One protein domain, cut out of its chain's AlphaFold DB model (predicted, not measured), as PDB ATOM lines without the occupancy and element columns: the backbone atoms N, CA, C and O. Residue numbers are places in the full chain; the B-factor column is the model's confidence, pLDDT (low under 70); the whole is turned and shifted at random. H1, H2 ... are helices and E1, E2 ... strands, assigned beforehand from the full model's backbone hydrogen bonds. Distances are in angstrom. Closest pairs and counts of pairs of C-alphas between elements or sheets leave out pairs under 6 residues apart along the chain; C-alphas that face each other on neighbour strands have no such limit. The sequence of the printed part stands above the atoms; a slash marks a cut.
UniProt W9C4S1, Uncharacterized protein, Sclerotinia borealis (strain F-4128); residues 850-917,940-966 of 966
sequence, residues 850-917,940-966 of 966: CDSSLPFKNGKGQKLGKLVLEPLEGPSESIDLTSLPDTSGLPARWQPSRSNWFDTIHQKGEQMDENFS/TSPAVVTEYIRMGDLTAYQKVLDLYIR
ATOM      1  N   CYS A 850     203.264 214.047 199.146       79.88
ATOM      2  CA  CYS A 850     203.078 214.424 200.551       79.88
ATOM      3  C   CYS A 850     201.916 213.644 201.189       79.88
ATOM      4  O   CYS A 850     201.098 213.062 200.478       79.88
ATOM      5  N   ASP A 851     201.831 213.634 202.517       83.19
ATOM      6  CA  ASP A 851     200.714 213.008 203.229       83.19
ATOM      7  C   ASP A 851     199.432 213.845 203.098       83.19
ATOM      8  O   ASP A 851     199.469 215.068 202.972       83.19
ATOM      9  N   SER A 852     198.269 213.202 203.201       83.38
ATOM     10  CA  SER A 852     196.973 213.898 203.281       83.38
ATOM     11  C   SER A 852     196.753 214.644 204.609       83.38
ATOM     12  O   SER A 852     195.922 215.548 204.673       83.38
ATOM     13  N   SER A 853     197.490 214.317 205.679       87.81
ATOM     14  CA  SER A 853     197.397 214.986 206.987       87.81
ATOM     15  C   SER A 853     198.696 215.717 207.323       87.81
ATOM     16  O   SER A 853     199.660 215.118 207.795       87.81
ATOM     17  N   LEU A 854     198.714 217.029 207.094       87.00
ATOM     18  CA  LEU A 854     199.925 217.841 207.152       87.00
ATOM     19  C   LEU A 854     200.005 218.654 208.460       87.00
ATOM     20  O   LEU A 854     199.029 219.312 208.837       87.00
ATOM     21  N   PRO A 855     201.141 218.637 209.186       86.38
ATOM     22  CA  PRO A 855     201.315 219.421 210.404       86.38
ATOM     23  C   PRO A 855     201.481 220.907 210.067       86.38
ATOM     24  O   PRO A 855     202.362 221.285 209.295       86.38
ATOM     25  N   PHE A 856     200.666 221.763 210.684       82.56
ATOM     26  CA  PHE A 856     200.764 223.211 210.500       82.56
ATOM     27  C   PHE A 856     201.588 223.833 211.634       82.56
ATOM     28  O   PHE A 856     201.244 223.681 212.815       82.56
ATOM     29  N   LYS A 857     202.673 224.527 211.280       77.88
ATOM     30  CA  LYS A 857     203.577 225.220 212.215       77.88
ATOM     31  C   LYS A 857     203.492 226.737 211.997       77.88
ATOM     32  O   LYS A 857     203.382 227.181 210.859       77.88
ATOM     33  N   ASN A 858     203.571 227.531 213.068       68.94
ATOM     34  CA  ASN A 858     203.802 228.980 212.947       68.94
ATOM     35  C   ASN A 858     205.287 229.292 212.661       68.94
ATOM     36  O   ASN A 858     206.137 228.403 212.740       68.94
ATOM     37  N   GLY A 859     205.631 230.556 212.406       56.69
ATOM     38  CA  GLY A 859     207.012 231.021 212.216       56.69
ATOM     39  C   GLY A 859     207.928 230.906 213.445       56.69
ATOM     40  O   GLY A 859     209.096 231.262 213.355       56.69
ATOM     41  N   LYS A 860     207.433 230.391 214.582       59.44
ATOM     42  CA  LYS A 860     208.232 229.951 215.746       59.44
ATOM     43  C   LYS A 860     208.350 228.417 215.833       59.44
ATOM     44  O   LYS A 860     208.670 227.883 216.889       59.44
ATOM     45  N   GLY A 861     208.008 227.692 214.764       66.50
ATOM     46  CA  GLY A 861     208.027 226.225 214.690       66.50
ATOM     47  C   GLY A 861     206.920 225.511 215.480       66.50
ATOM     48  O   GLY A 861     206.822 224.284 215.420       66.50
ATOM     49  N   GLN A 862     206.064 226.240 216.203       70.50
ATOM     50  CA  GLN A 862     205.075 225.657 217.110       70.50
ATOM     51  C   GLN A 862     203.913 225.036 216.325       70.50
ATOM     52  O   GLN A 862     203.304 225.683 215.472       70.50
ATOM     53  N   LYS A 863     203.590 223.781 216.651       79.94
ATOM     54  CA  LYS A 863     202.532 222.957 216.046       79.94
ATOM     55  C   LYS A 863     201.146 223.472 216.462       79.94
ATOM     56  O   LYS A 863     200.687 223.198 217.567       79.94
ATOM     57  N   LEU A 864     200.479 224.207 215.574       80.06
ATOM     58  CA  LEU A 864     199.154 224.800 215.813       80.06
ATOM     59  C   LEU A 864     198.006 223.798 215.609       80.06
ATOM     60  O   LEU A 864     196.915 223.969 216.151       80.06
ATOM     61  N   GLY A 865     198.235 222.754 214.811       86.94
ATOM     62  CA  GLY A 865     197.230 221.758 214.448       86.94
ATOM     63  C   GLY A 865     197.653 220.923 213.250       86.94
ATOM     64  O   GLY A 865     198.831 220.881 212.882       86.94
ATOM     65  N   LYS A 866     196.676 220.252 212.646       89.44
ATOM     66  CA  LYS A 866     196.834 219.516 211.394       89.44
ATOM     67  C   LYS A 866     195.847 220.034 210.358       89.44
ATOM     68  O   LYS A 866     194.665 220.219 210.633       89.44
ATOM     69  N   LEU A 867     196.352 220.225 209.154       88.12
ATOM     70  CA  LEU A 867     195.580 220.507 207.960       88.12
ATOM     71  C   LEU A 867     195.351 219.174 207.241       88.12
ATOM     72  O   LEU A 867     196.303 218.548 206.780       88.12
ATOM     73  N   VAL A 868     194.104 218.714 207.177       89.12
ATOM     74  CA  VAL A 868     193.754 217.484 206.456       89.12
ATOM     75  C   VAL A 868     193.302 217.870 205.054       89.12
ATOM     76  O   VAL A 868     192.207 218.405 204.892       89.12
ATOM     77  N   LEU A 869     194.149 217.634 204.057       86.56
ATOM     78  CA  LEU A 869     193.793 217.750 202.647       86.56
ATOM     79  C   LEU A 869     192.842 216.610 202.280       86.56
ATOM     80  O   LEU A 869     193.080 215.454 202.628       86.56
ATOM     81  N   GLU A 870     191.760 216.929 201.578       81.94
ATOM     82  CA  GLU A 870     190.734 215.950 201.231       81.94
ATOM     83  C   GLU A 870     190.963 215.495 199.773       81.94
ATOM     84  O   GLU A 870     190.852 216.312 198.854       81.94
ATOM     85  N   PRO A 871     191.359 214.226 199.533       67.62
ATOM     86  CA  PRO A 871     191.868 213.782 198.235       67.62
ATOM     87  C   PRO A 871     190.813 213.868 197.127       67.62
ATOM     88  O   PRO A 871     189.648 213.513 197.323       67.62
ATOM     89  N   LEU A 872     191.243 214.300 195.933       62.41
ATOM     90  CA  LEU A 872     190.373 214.477 194.763       62.41
ATOM     91  C   LEU A 872     189.803 213.152 194.236       62.41
ATOM     92  O   LEU A 872     188.655 213.137 193.789       62.41
ATOM     93  N   GLU A 873     190.532 212.042 194.378       57.41
ATOM     94  CA  GLU A 873     190.117 210.701 193.949       57.41
ATOM     95  C   GLU A 873     190.468 209.637 195.008       57.41
ATOM     96  O   GLU A 873     191.637 209.417 195.337       57.41
ATOM     97  N   GLY A 874     189.432 208.971 195.537       62.31
ATOM     98  CA  GLY A 874     189.542 207.861 196.494       62.31
ATOM     99  C   GLY A 874     190.114 208.221 197.880       62.31
ATOM    100  O   GLY A 874     190.580 209.338 198.103       62.31
ATOM    101  N   PRO A 875     190.092 207.280 198.845       61.94
ATOM    102  CA  PRO A 875     190.753 207.424 200.144       61.94
ATOM    103  C   PRO A 875     192.273 207.203 200.014       61.94
ATOM    104  O   PRO A 875     192.835 206.259 200.563       61.94
ATOM    105  N   SER A 876     192.934 208.061 199.238       61.66
ATOM    106  CA  SER A 876     194.380 208.019 199.003       61.66
ATOM    107  C   SER A 876     195.123 208.665 200.178       61.66
ATOM    108  O   SER A 876     194.972 209.862 200.416       61.66
ATOM    109  N   GLU A 877     195.929 207.895 200.922       74.19
ATOM    110  CA  GLU A 877     196.630 208.393 202.124       74.19
ATOM    111  C   GLU A 877     197.663 209.495 201.819       74.19
ATOM    112  O   GLU A 877     197.923 210.351 202.668       74.19
ATOM    113  N   SER A 878     198.209 209.502 200.597       78.75
ATOM    114  CA  SER A 878     199.165 210.494 200.093       78.75
ATOM    115  C   SER A 878     198.672 211.171 198.811       78.75
ATOM    116  O   SER A 878     197.872 210.615 198.055       78.75
ATOM    117  N   ILE A 879     199.156 212.391 198.580       78.69
ATOM    118  CA  ILE A 879     198.801 213.284 197.475       78.69
ATOM    119  C   ILE A 879     200.064 213.607 196.670       78.69
ATOM    120  O   ILE A 879     201.113 213.932 197.228       78.69
ATOM    121  N   ASP A 880     199.953 213.534 195.346       83.38
ATOM    122  CA  ASP A 880     201.020 213.840 194.396       83.38
ATOM    123  C   ASP A 880     200.989 215.332 194.010       83.38
ATOM    124  O   ASP A 880     200.124 215.796 193.265       83.38
ATOM    125  N   LEU A 881     201.948 216.095 194.539       79.12
ATOM    126  CA  LEU A 881     202.100 217.532 194.296       79.12
ATOM    127  C   LEU A 881     202.579 217.835 192.869       79.12
ATOM    128  O   LEU A 881     202.322 218.924 192.357       79.12
ATOM    129  N   THR A 882     203.256 216.890 192.217       83.12
ATOM    130  CA  THR A 882     203.682 217.006 190.815       83.12
ATOM    131  C   THR A 882     202.528 216.819 189.828       83.12
ATOM    132  O   THR A 882     202.554 217.443 188.771       83.12
ATOM    133  N   SER A 883     201.497 216.032 190.160       81.69
ATOM    134  CA  SER A 883     200.306 215.871 189.306       81.69
ATOM    135  C   SER A 883     199.244 216.962 189.483       81.69
ATOM    136  O   SER A 883     198.408 217.150 188.603       81.69
ATOM    137  N   LEU A 884     199.241 217.673 190.616       78.12
ATOM    138  CA  LEU A 884     198.333 218.803 190.834       78.12
ATOM    139  C   LEU A 884     198.738 219.990 189.937       78.12
ATOM    140  O   LEU A 884     199.890 220.425 190.017       78.12
ATOM    141  N   PRO A 885     197.836 220.574 189.125       77.75
ATOM    142  CA  PRO A 885     198.129 221.827 188.436       77.75
ATOM    143  C   PRO A 885     198.235 222.969 189.456       77.75
ATOM    144  O   PRO A 885     197.557 222.960 190.481       77.75
ATOM    145  N   ASP A 886     199.035 223.997 189.172       66.88
ATOM    146  CA  ASP A 886     199.301 225.099 190.121       66.88
ATOM    147  C   ASP A 886     198.075 225.996 190.415       66.88
ATOM    148  O   ASP A 886     198.151 226.943 191.193       66.88
ATOM    149  N   THR A 887     196.926 225.683 189.809       62.16
ATOM    150  CA  THR A 887     195.623 226.332 190.007       62.16
ATOM    151  C   THR A 887     194.557 225.411 190.621       62.16
ATOM    152  O   THR A 887     193.412 225.839 190.788       62.16
ATOM    153  N   SER A 888     194.873 224.155 190.981       68.25
ATOM    154  CA  SER A 888     193.903 223.273 191.651       68.25
ATOM    155  C   SER A 888     193.684 223.698 193.101       68.25
ATOM    156  O   SER A 888     194.471 223.355 193.984       68.25
ATOM    157  N   GLY A 889     192.580 224.399 193.352       79.31
ATOM    158  CA  GLY A 889     192.145 224.699 194.711       79.31
ATOM    159  C   GLY A 889     191.593 223.450 195.409       79.31
ATOM    160  O   GLY A 889     190.560 222.930 194.984       79.31
ATOM    161  N   LEU A 890     192.250 222.966 196.469       85.00
ATOM    162  CA  LEU A 890     191.848 221.732 197.161       85.00
ATOM    163  C   LEU A 890     190.873 221.993 198.322       85.00
ATOM    164  O   LEU A 890     191.039 222.970 199.058       85.00
ATOM    165  N   PRO A 891     189.885 221.110 198.555       85.06
ATOM    166  CA  PRO A 891     189.165 221.070 199.822       85.06
ATOM    167  C   PRO A 891     190.088 220.575 200.945       85.06
ATOM    168  O   PRO A 891     190.895 219.660 200.762       85.06
ATOM    169  N   ALA A 892     189.979 221.196 202.117       88.56
ATOM    170  CA  ALA A 892     190.748 220.825 203.295       88.56
ATOM    171  C   ALA A 892     189.924 221.026 204.571       88.56
ATOM    172  O   ALA A 892     189.019 221.858 204.623       88.56
ATOM    173  N   ARG A 893     190.270 220.302 205.632       88.44
ATOM    174  CA  ARG A 893     189.674 220.447 206.962       88.44
ATOM    175  C   ARG A 893     190.732 220.861 207.973       88.44
ATOM    176  O   ARG A 893     191.778 220.215 208.076       88.44
ATOM    177  N   TRP A 894     190.451 221.901 208.748       90.12
ATOM    178  CA  TRP A 894     191.300 222.279 209.871       90.12
ATOM    179  C   TRP A 894     191.000 221.402 211.085       90.12
ATOM    180  O   TRP A 894     189.861 221.274 211.529       90.12
ATOM    181  N   GLN A 895     192.043 220.798 211.644       88.19
ATOM    182  CA  GLN A 895     191.990 220.131 212.934       88.19
ATOM    183  C   GLN A 895     192.918 220.891 213.891       88.19
ATOM    184  O   GLN A 895     194.126 220.630 213.890       88.19
ATOM    185  N   PRO A 896     192.396 221.843 214.694       82.00
ATOM    186  CA  PRO A 896     193.220 222.568 215.653       82.00
ATOM    187  C   PRO A 896     193.874 221.581 216.618       82.00
ATOM    188  O   PRO A 896     193.248 220.597 217.030       82.00
ATOM    189  N   SER A 897     195.123 221.853 217.002       78.25
ATOM    190  CA  SER A 897     195.779 221.108 218.073       78.25
ATOM    191  C   SER A 897     195.068 221.465 219.371       78.25
ATOM    192  O   SER A 897     195.376 222.473 220.007       78.25
ATOM    193  N   ARG A 898     194.061 220.670 219.749       62.97
ATOM    194  CA  ARG A 898     193.475 220.755 221.082       62.97
ATOM    195  C   ARG A 898     194.612 220.487 222.055       62.97
ATOM    196  O   ARG A 898     195.105 219.368 222.109       62.97
ATOM    197  N   SER A 899     195.013 221.502 222.814       51.94
ATOM    198  CA  SER A 899     195.977 221.384 223.905       51.94
ATOM    199  C   SER A 899     195.339 220.662 225.090       51.94
ATOM    200  O   SER A 899     195.205 221.182 226.197       51.94
ATOM    201  N   ASN A 900     194.940 219.414 224.853       53.38
ATOM    202  CA  ASN A 900     194.746 218.455 225.913       53.38
ATOM    203  C   ASN A 900     196.070 218.433 226.685       53.38
ATOM    204  O   ASN A 900     197.144 218.293 226.094       53.38
ATOM    205  N   TRP A 901     196.027 218.623 227.998       50.53
ATOM    206  CA  TRP A 901     197.252 218.658 228.802       50.53
ATOM    207  C   TRP A 901     198.023 217.330 228.684       50.53
ATOM    208  O   TRP A 901     199.250 217.335 228.660       50.53
ATOM    209  N   PHE A 902     197.299 216.223 228.468       43.72
ATOM    210  CA  PHE A 902     197.847 214.936 228.043       43.72
ATOM    211  C   PHE A 902     198.604 214.988 226.715       43.72
ATOM    212  O   PHE A 902     199.671 214.404 226.660       43.72
ATOM    213  N   ASP A 903     198.124 215.692 225.686       47.31
ATOM    214  CA  ASP A 903     198.828 215.834 224.398       47.31
ATOM    215  C   ASP A 903     200.050 216.755 224.533       47.31
ATOM    216  O   ASP A 903     201.055 216.562 223.859       47.31
ATOM    217  N   THR A 904     200.019 217.716 225.462       50.69
ATOM    218  CA  THR A 904     201.199 218.533 225.809       50.69
ATOM    219  C   THR A 904     202.236 217.717 226.591       50.69
ATOM    220  O   THR A 904     203.437 217.882 226.383       50.69
ATOM    221  N   ILE A 905     201.793 216.803 227.462       49.59
ATOM    222  CA  ILE A 905     202.655 215.828 228.145       49.59
ATOM    223  C   ILE A 905     203.136 214.742 227.181       49.59
ATOM    224  O   ILE A 905     204.283 214.341 227.299       49.59
ATOM    225  N   HIS A 906     202.330 214.310 226.209       48.28
ATOM    226  CA  HIS A 906     202.738 213.359 225.177       48.28
ATOM    227  C   HIS A 906     203.702 213.997 224.191       48.28
ATOM    228  O   HIS A 906     204.674 213.351 223.854       48.28
ATOM    229  N   GLN A 907     203.529 215.262 223.805       50.03
ATOM    230  CA  GLN A 907     204.509 215.962 222.974       50.03
ATOM    231  C   GLN A 907     205.804 216.240 223.749       50.03
ATOM    232  O   GLN A 907     206.883 216.095 223.187       50.03
ATOM    233  N   LYS A 908     205.737 216.569 225.049       53.00
ATOM    234  CA  LYS A 908     206.929 216.573 225.916       53.00
ATOM    235  C   LYS A 908     207.493 215.168 226.151       53.00
ATOM    236  O   LYS A 908     208.673 215.056 226.436       53.00
ATOM    237  N   GLY A 909     206.671 214.127 226.054       51.72
ATOM    238  CA  GLY A 909     207.033 212.718 226.186       51.72
ATOM    239  C   GLY A 909     207.781 212.227 224.957       51.72
ATOM    240  O   GLY A 909     208.905 211.790 225.097       51.72
ATOM    241  N   GLU A 910     207.220 212.430 223.765       50.47
ATOM    242  CA  GLU A 910     207.855 212.265 222.456       50.47
ATOM    243  C   GLU A 910     209.154 213.074 222.401       50.47
ATOM    244  O   GLU A 910     210.196 212.499 222.138       50.47
ATOM    245  N   GLN A 911     209.151 214.352 222.797       49.50
ATOM    246  CA  GLN A 911     210.372 215.164 222.876       49.50
ATOM    247  C   GLN A 911     211.376 214.640 223.926       49.50
ATOM    248  O   GLN A 911     212.586 214.747 223.735       49.50
ATOM    249  N   MET A 912     210.923 214.068 225.048       46.66
ATOM    250  CA  MET A 912     211.799 213.401 226.021       46.66
ATOM    251  C   MET A 912     212.307 212.051 225.513       46.66
ATOM    252  O   MET A 912     213.441 211.717 225.824       46.66
ATOM    253  N   ASP A 913     211.539 211.313 224.715       45.59
ATOM    254  CA  ASP A 913     211.904 210.029 224.112       45.59
ATOM    255  C   ASP A 913     212.784 210.218 222.867       45.59
ATOM    256  O   ASP A 913     213.653 209.390 222.610       45.59
ATOM    257  N   GLU A 914     212.657 211.332 222.145       50.22
ATOM    258  CA  GLU A 914     213.593 211.826 221.130       50.22
ATOM    259  C   GLU A 914     214.907 212.246 221.790       50.22
ATOM    260  O   GLU A 914     215.967 211.757 221.405       50.22
ATOM    261  N   ASN A 915     214.858 213.068 222.846       50.47
ATOM    262  CA  ASN A 915     216.040 213.434 223.631       50.47
ATOM    263  C   ASN A 915     216.704 212.202 224.270       50.47
ATOM    264  O   ASN A 915     217.927 212.073 224.234       50.47
ATOM    265  N   PHE A 916     215.921 211.260 224.795       44.25
ATOM    266  CA  PHE A 916     216.409 210.009 225.372       44.25
ATOM    267  C   PHE A 916     216.942 209.067 224.295       44.25
ATOM    268  O   PHE A 916     217.977 208.453 224.512       44.25
ATOM    269  N   SER A 917     216.336 208.996 223.108       45.34
ATOM    270  CA  SER A 917     216.860 208.233 221.965       45.34
ATOM    271  C   SER A 917     218.140 208.855 221.406       45.34
ATOM    272  O   SER A 917     219.085 208.137 221.081       45.34
ATOM    273  N   THR A 940     209.995 210.180 210.303       39.84
ATOM    274  CA  THR A 940     209.911 210.681 208.931       39.84
ATOM    275  C   THR A 940     208.787 211.713 208.821       39.84
ATOM    276  O   THR A 940     207.846 211.521 208.045       39.84
ATOM    277  N   SER A 941     208.829 212.766 209.645       45.72
ATOM    278  CA  SER A 941     207.744 213.740 209.741       45.72
ATOM    279  C   SER A 941     207.502 214.402 208.373       45.72
ATOM    280  O   SER A 941     208.456 214.734 207.656       45.72
ATOM    281  N   PRO A 942     206.233 214.504 207.935       61.47
ATOM    282  CA  PRO A 942     205.923 214.793 206.542       61.47
ATOM    283  C   PRO A 942     206.104 216.272 206.190       61.47
ATOM    284  O   PRO A 942     206.312 217.126 207.053       61.47
ATOM    285  N   ALA A 943     205.974 216.543 204.888       60.91
ATOM    286  CA  ALA A 943     206.074 217.853 204.253       60.91
ATOM    287  C   ALA A 943     205.514 219.006 205.113       60.91
ATOM    288  O   ALA A 943     204.356 218.988 205.540       60.91
ATOM    289  N   VAL A 944     206.339 220.028 205.343       70.94
ATOM    290  CA  VAL A 944     205.997 221.161 206.214       70.94
ATOM    291  C   VAL A 944     205.079 222.134 205.477       70.94
ATOM    292  O   VAL A 944     205.351 222.515 204.337       70.94
ATOM    293  N   VAL A 945     204.010 222.577 206.145       76.88
ATOM    294  CA  VAL A 945     203.048 223.543 205.595       76.88
ATOM    295  C   VAL A 945     203.122 224.871 206.335       76.88
ATOM    296  O   VAL A 945     203.117 224.916 207.565       76.88
ATOM    297  N   THR A 946     203.157 225.954 205.556       77.88
ATOM    298  CA  THR A 946     203.154 227.351 206.018       77.88
ATOM    299  C   THR A 946     202.127 228.158 205.220       77.88
ATOM    300  O   THR A 946     201.920 227.869 204.041       77.88
ATOM    301  N   GLU A 947     201.465 229.157 205.816       77.81
ATOM    302  CA  GLU A 947     200.590 230.051 205.037       77.81
ATOM    303  C   GLU A 947     201.432 230.887 204.060       77.81
ATOM    304  O   GLU A 947     202.498 231.399 204.412       77.81
ATOM    305  N   TYR A 948     200.974 231.007 202.814       77.94
ATOM    306  CA  TYR A 948     201.698 231.683 201.746       77.94
ATOM    307  C   TYR A 948     201.021 233.001 201.385       77.94
ATOM    308  O   TYR A 948     200.014 233.042 200.682       77.94
ATOM    309  N   ILE A 949     201.593 234.091 201.891       79.38
ATOM    310  CA  ILE A 949     201.038 235.442 201.742       79.38
ATOM    311  C   ILE A 949     201.914 236.391 200.909       79.38
ATOM    312  O   ILE A 949     201.512 237.529 200.675       79.38
ATOM    313  N   ARG A 950     203.104 235.962 200.470       76.62
ATOM    314  CA  ARG A 950     204.050 236.783 199.691       76.62
ATOM    315  C   ARG A 950     203.998 236.421 198.211       76.62
ATOM    316  O   ARG A 950     203.561 235.338 197.850       76.62
ATOM    317  N   MET A 951     204.495 237.322 197.371       56.12
ATOM    318  CA  MET A 951     204.922 237.001 196.007       56.12
ATOM    319  C   MET A 951     206.445 236.817 196.037       56.12
ATOM    320  O   MET A 951     207.134 237.629 196.658       56.12
ATOM    321  N   GLY A 952     206.953 235.756 195.415       58.41
ATOM    322  CA  GLY A 952     208.372 235.392 195.396       58.41
ATOM    323  C   GLY A 952     208.581 234.013 194.768       58.41
ATOM    324  O   GLY A 952     207.613 233.278 194.561       58.41
ATOM    325  N   ASP A 953     209.831 233.681 194.454       62.56
ATOM    326  CA  ASP A 953     210.169 232.430 193.775       62.56
ATOM    327  C   ASP A 953     210.057 231.216 194.709       62.56
ATOM    328  O   ASP A 953     210.456 231.250 195.877       62.56
ATOM    329  N   LEU A 954     209.511 230.122 194.178       70.00
ATOM    330  CA  LEU A 954     209.408 228.840 194.870       70.00
ATOM    331  C   LEU A 954     210.604 227.958 194.509       70.00
ATOM    332  O   LEU A 954     210.998 227.877 193.345       70.00
ATOM    333  N   THR A 955     211.157 227.243 195.489       78.25
ATOM    334  CA  THR A 955     212.159 226.207 195.196       78.25
ATOM    335  C   THR A 955     211.501 225.012 194.498       78.25
ATOM    336  O   THR A 955     210.300 224.786 194.639       78.25
ATOM    337  N   ALA A 956     212.283 224.174 193.808       76.06
ATOM    338  CA  ALA A 956     211.783 222.985 193.101       76.06
ATOM    339  C   ALA A 956     211.102 221.915 193.997       76.06
ATOM    340  O   ALA A 956     210.608 220.909 193.488       76.06
ATOM    341  N   TYR A 957     211.078 222.124 195.318       79.75
ATOM    342  CA  TYR A 957     210.420 221.275 196.318       79.75
ATOM    343  C   TYR A 957     209.280 221.991 197.065       79.75
ATOM    344  O   TYR A 957     208.692 221.424 197.984       79.75
ATOM    345  N   GLN A 958     208.960 223.232 196.688       81.88
ATOM    346  CA  GLN A 958     207.882 224.033 197.262       81.88
ATOM    347  C   GLN A 958     206.749 224.187 196.247       81.88
ATOM    348  O   GLN A 958     206.969 224.631 195.124       81.88
ATOM    349  N   LYS A 959     205.518 223.871 196.658       85.81
ATOM    350  CA  LYS A 959     204.314 224.130 195.860       85.81
ATOM    351  C   LYS A 959     203.324 224.959 196.660       85.81
ATOM    352  O   LYS A 959     203.097 224.693 197.840       85.81
ATOM    353  N   VAL A 960     202.736 225.958 196.013       86.06
ATOM    354  CA  VAL A 960     201.645 226.758 196.578       86.06
ATOM    355  C   VAL A 960     200.322 226.191 196.087       86.06
ATOM    356  O   VAL A 960     200.169 225.938 194.896       86.06
ATOM    357  N   LEU A 961     199.378 225.992 197.003       86.94
ATOM    358  CA  LEU A 961     198.015 225.559 196.704       86.94
ATOM    359  C   LEU A 961     197.022 226.546 197.327       86.94
ATOM    360  O   LEU A 961     197.160 226.901 198.501       86.94
ATOM    361  N   ASP A 962     196.005 226.958 196.568       87.19
ATOM    362  CA  ASP A 962     194.792 227.549 197.143       87.19
ATOM    363  C   ASP A 962     194.007 226.439 197.874       87.19
ATOM    364  O   ASP A 962     193.814 225.345 197.344       87.19
ATOM    365  N   LEU A 963     193.552 226.700 199.098       87.12
ATOM    366  CA  LEU A 963     192.834 225.739 199.936       87.12
ATOM    367  C   LEU A 963     191.500 226.292 200.420       87.12
ATOM    368  O   LEU A 963     191.423 227.407 200.935       87.12
ATOM    369  N   TYR A 964     190.468 225.455 200.336       86.88
ATOM    370  CA  TYR A 964     189.135 225.691 200.880       86.88
ATOM    371  C   TYR A 964     188.999 224.962 202.218       86.88
ATOM    372  O   TYR A 964     188.570 223.810 202.271       86.88
ATOM    373  N   ILE A 965     189.398 225.645 203.288       85.81
ATOM    374  CA  ILE A 965     189.422 225.141 204.659       85.81
ATOM    375  C   ILE A 965     188.018 225.216 205.276       85.81
ATOM    376  O   ILE A 965     187.394 226.282 205.320       85.81
ATOM    377  N   ARG A 966     187.544 224.079 205.787       81.31
ATOM    378  CA  ARG A 966     186.410 223.944 206.715       81.31
ATOM    379  C   ARG A 966     186.892 223.687 208.142       81.31
ATOM    380  O   ARG A 966     187.825 222.868 208.298       81.31
TER     381      ARG A 966
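Overview. This is residues 850 to 917 and 940 to 966 of the 966 residues of an uncharacterized protein of Sclerotinia borealis (strain F-4128) (UniProt W9C4S1). A strongly twisted sheet of four strands curls into a small, open barrel, with E5 in the gap between its edge strands E1 and E6 but paired with neither; one helix, H1, sticks out from this body and stands free, together with residue 900 before it. The short E3 pairs with residues 850 to 851 outside the sheet, and residues 949 to 956, between E5 and E6, form a loop that sticks out. The printed part has 95 residues with one named helix and six named strands, in the order E1, E2, E3, E4, H1, E5, E6; the class is mixed, helices and strands. The sheet runs E1, E2, E4, E6 and is mixed. The whole is only just loose, close to compact, with a radius of gyration of the C-alphas of 15.2 A and spans of 42 by 32 by 24 A.

Arrangement. E1, residues 853 to 857, and E2, residues 863 to 869, form a hairpin, antiparallel at 148 degrees, with N 854 and O 867 2.9 A apart, within hydrogen-bond range. E4, residues 890 to 896, is antiparallel to E2 at 149 degrees, with N 893 and O 868 at 2.8 A. E6, residues 958 to 965, is parallel to E4, with N 964 and O 890 at 2.9 A. The pairing is staggered: E4 pairs with E6 over residues 890 to 892 and with E2 over residues 892 to 896. E6 bends by 56 degrees at residue 962. From edge to edge the strands' lines turn by 101 degrees, and the way across the sheet turns by 88 degrees. E5, residues 944 to 947, pairs with no named strand; its closest C-alpha pair with E1 is Val 945 and Phe 856, 5.4 A apart. E5 and E6 are near each other, with 7 pairs of C-alphas within 10 A. E3, residues 878 to 880, is only just apart from E1, at 8.4 A. H1, residues 901 to 917, is not on the sheet, and every O i to N i+4 pair in it is within hydrogen-bond range.

Along the chain. E1 begins at C-alpha 853 (197.397, 214.986, 206.987). From first to last C-alpha, E2 measures 16.8 A, E4 18.6 A and E6 19.9 A. H1 measures 23.2 A and begins at C-alpha 901 (197.252, 218.658, 228.802). E6 ends at C-alpha 965 (189.422, 225.141, 204.659).

Size, cuts and confidence. The C-alphas farthest apart, of Thr 887 and Phe 916, are 44.1 A apart. Without the free-standing stretches, residues 900 to 917 and 949 to 956, the body spans 33 by 25 by 24 A. Residues 918 to 939 are not printed, and C-alphas 917 and 940 are 15.0 A apart across the cut. Of the links printed whole, none is long. The mean pLDDT of the printed part is 70.7; 40 residues are under 70, among them residues 898 to 917, and H1 has a mean of 49.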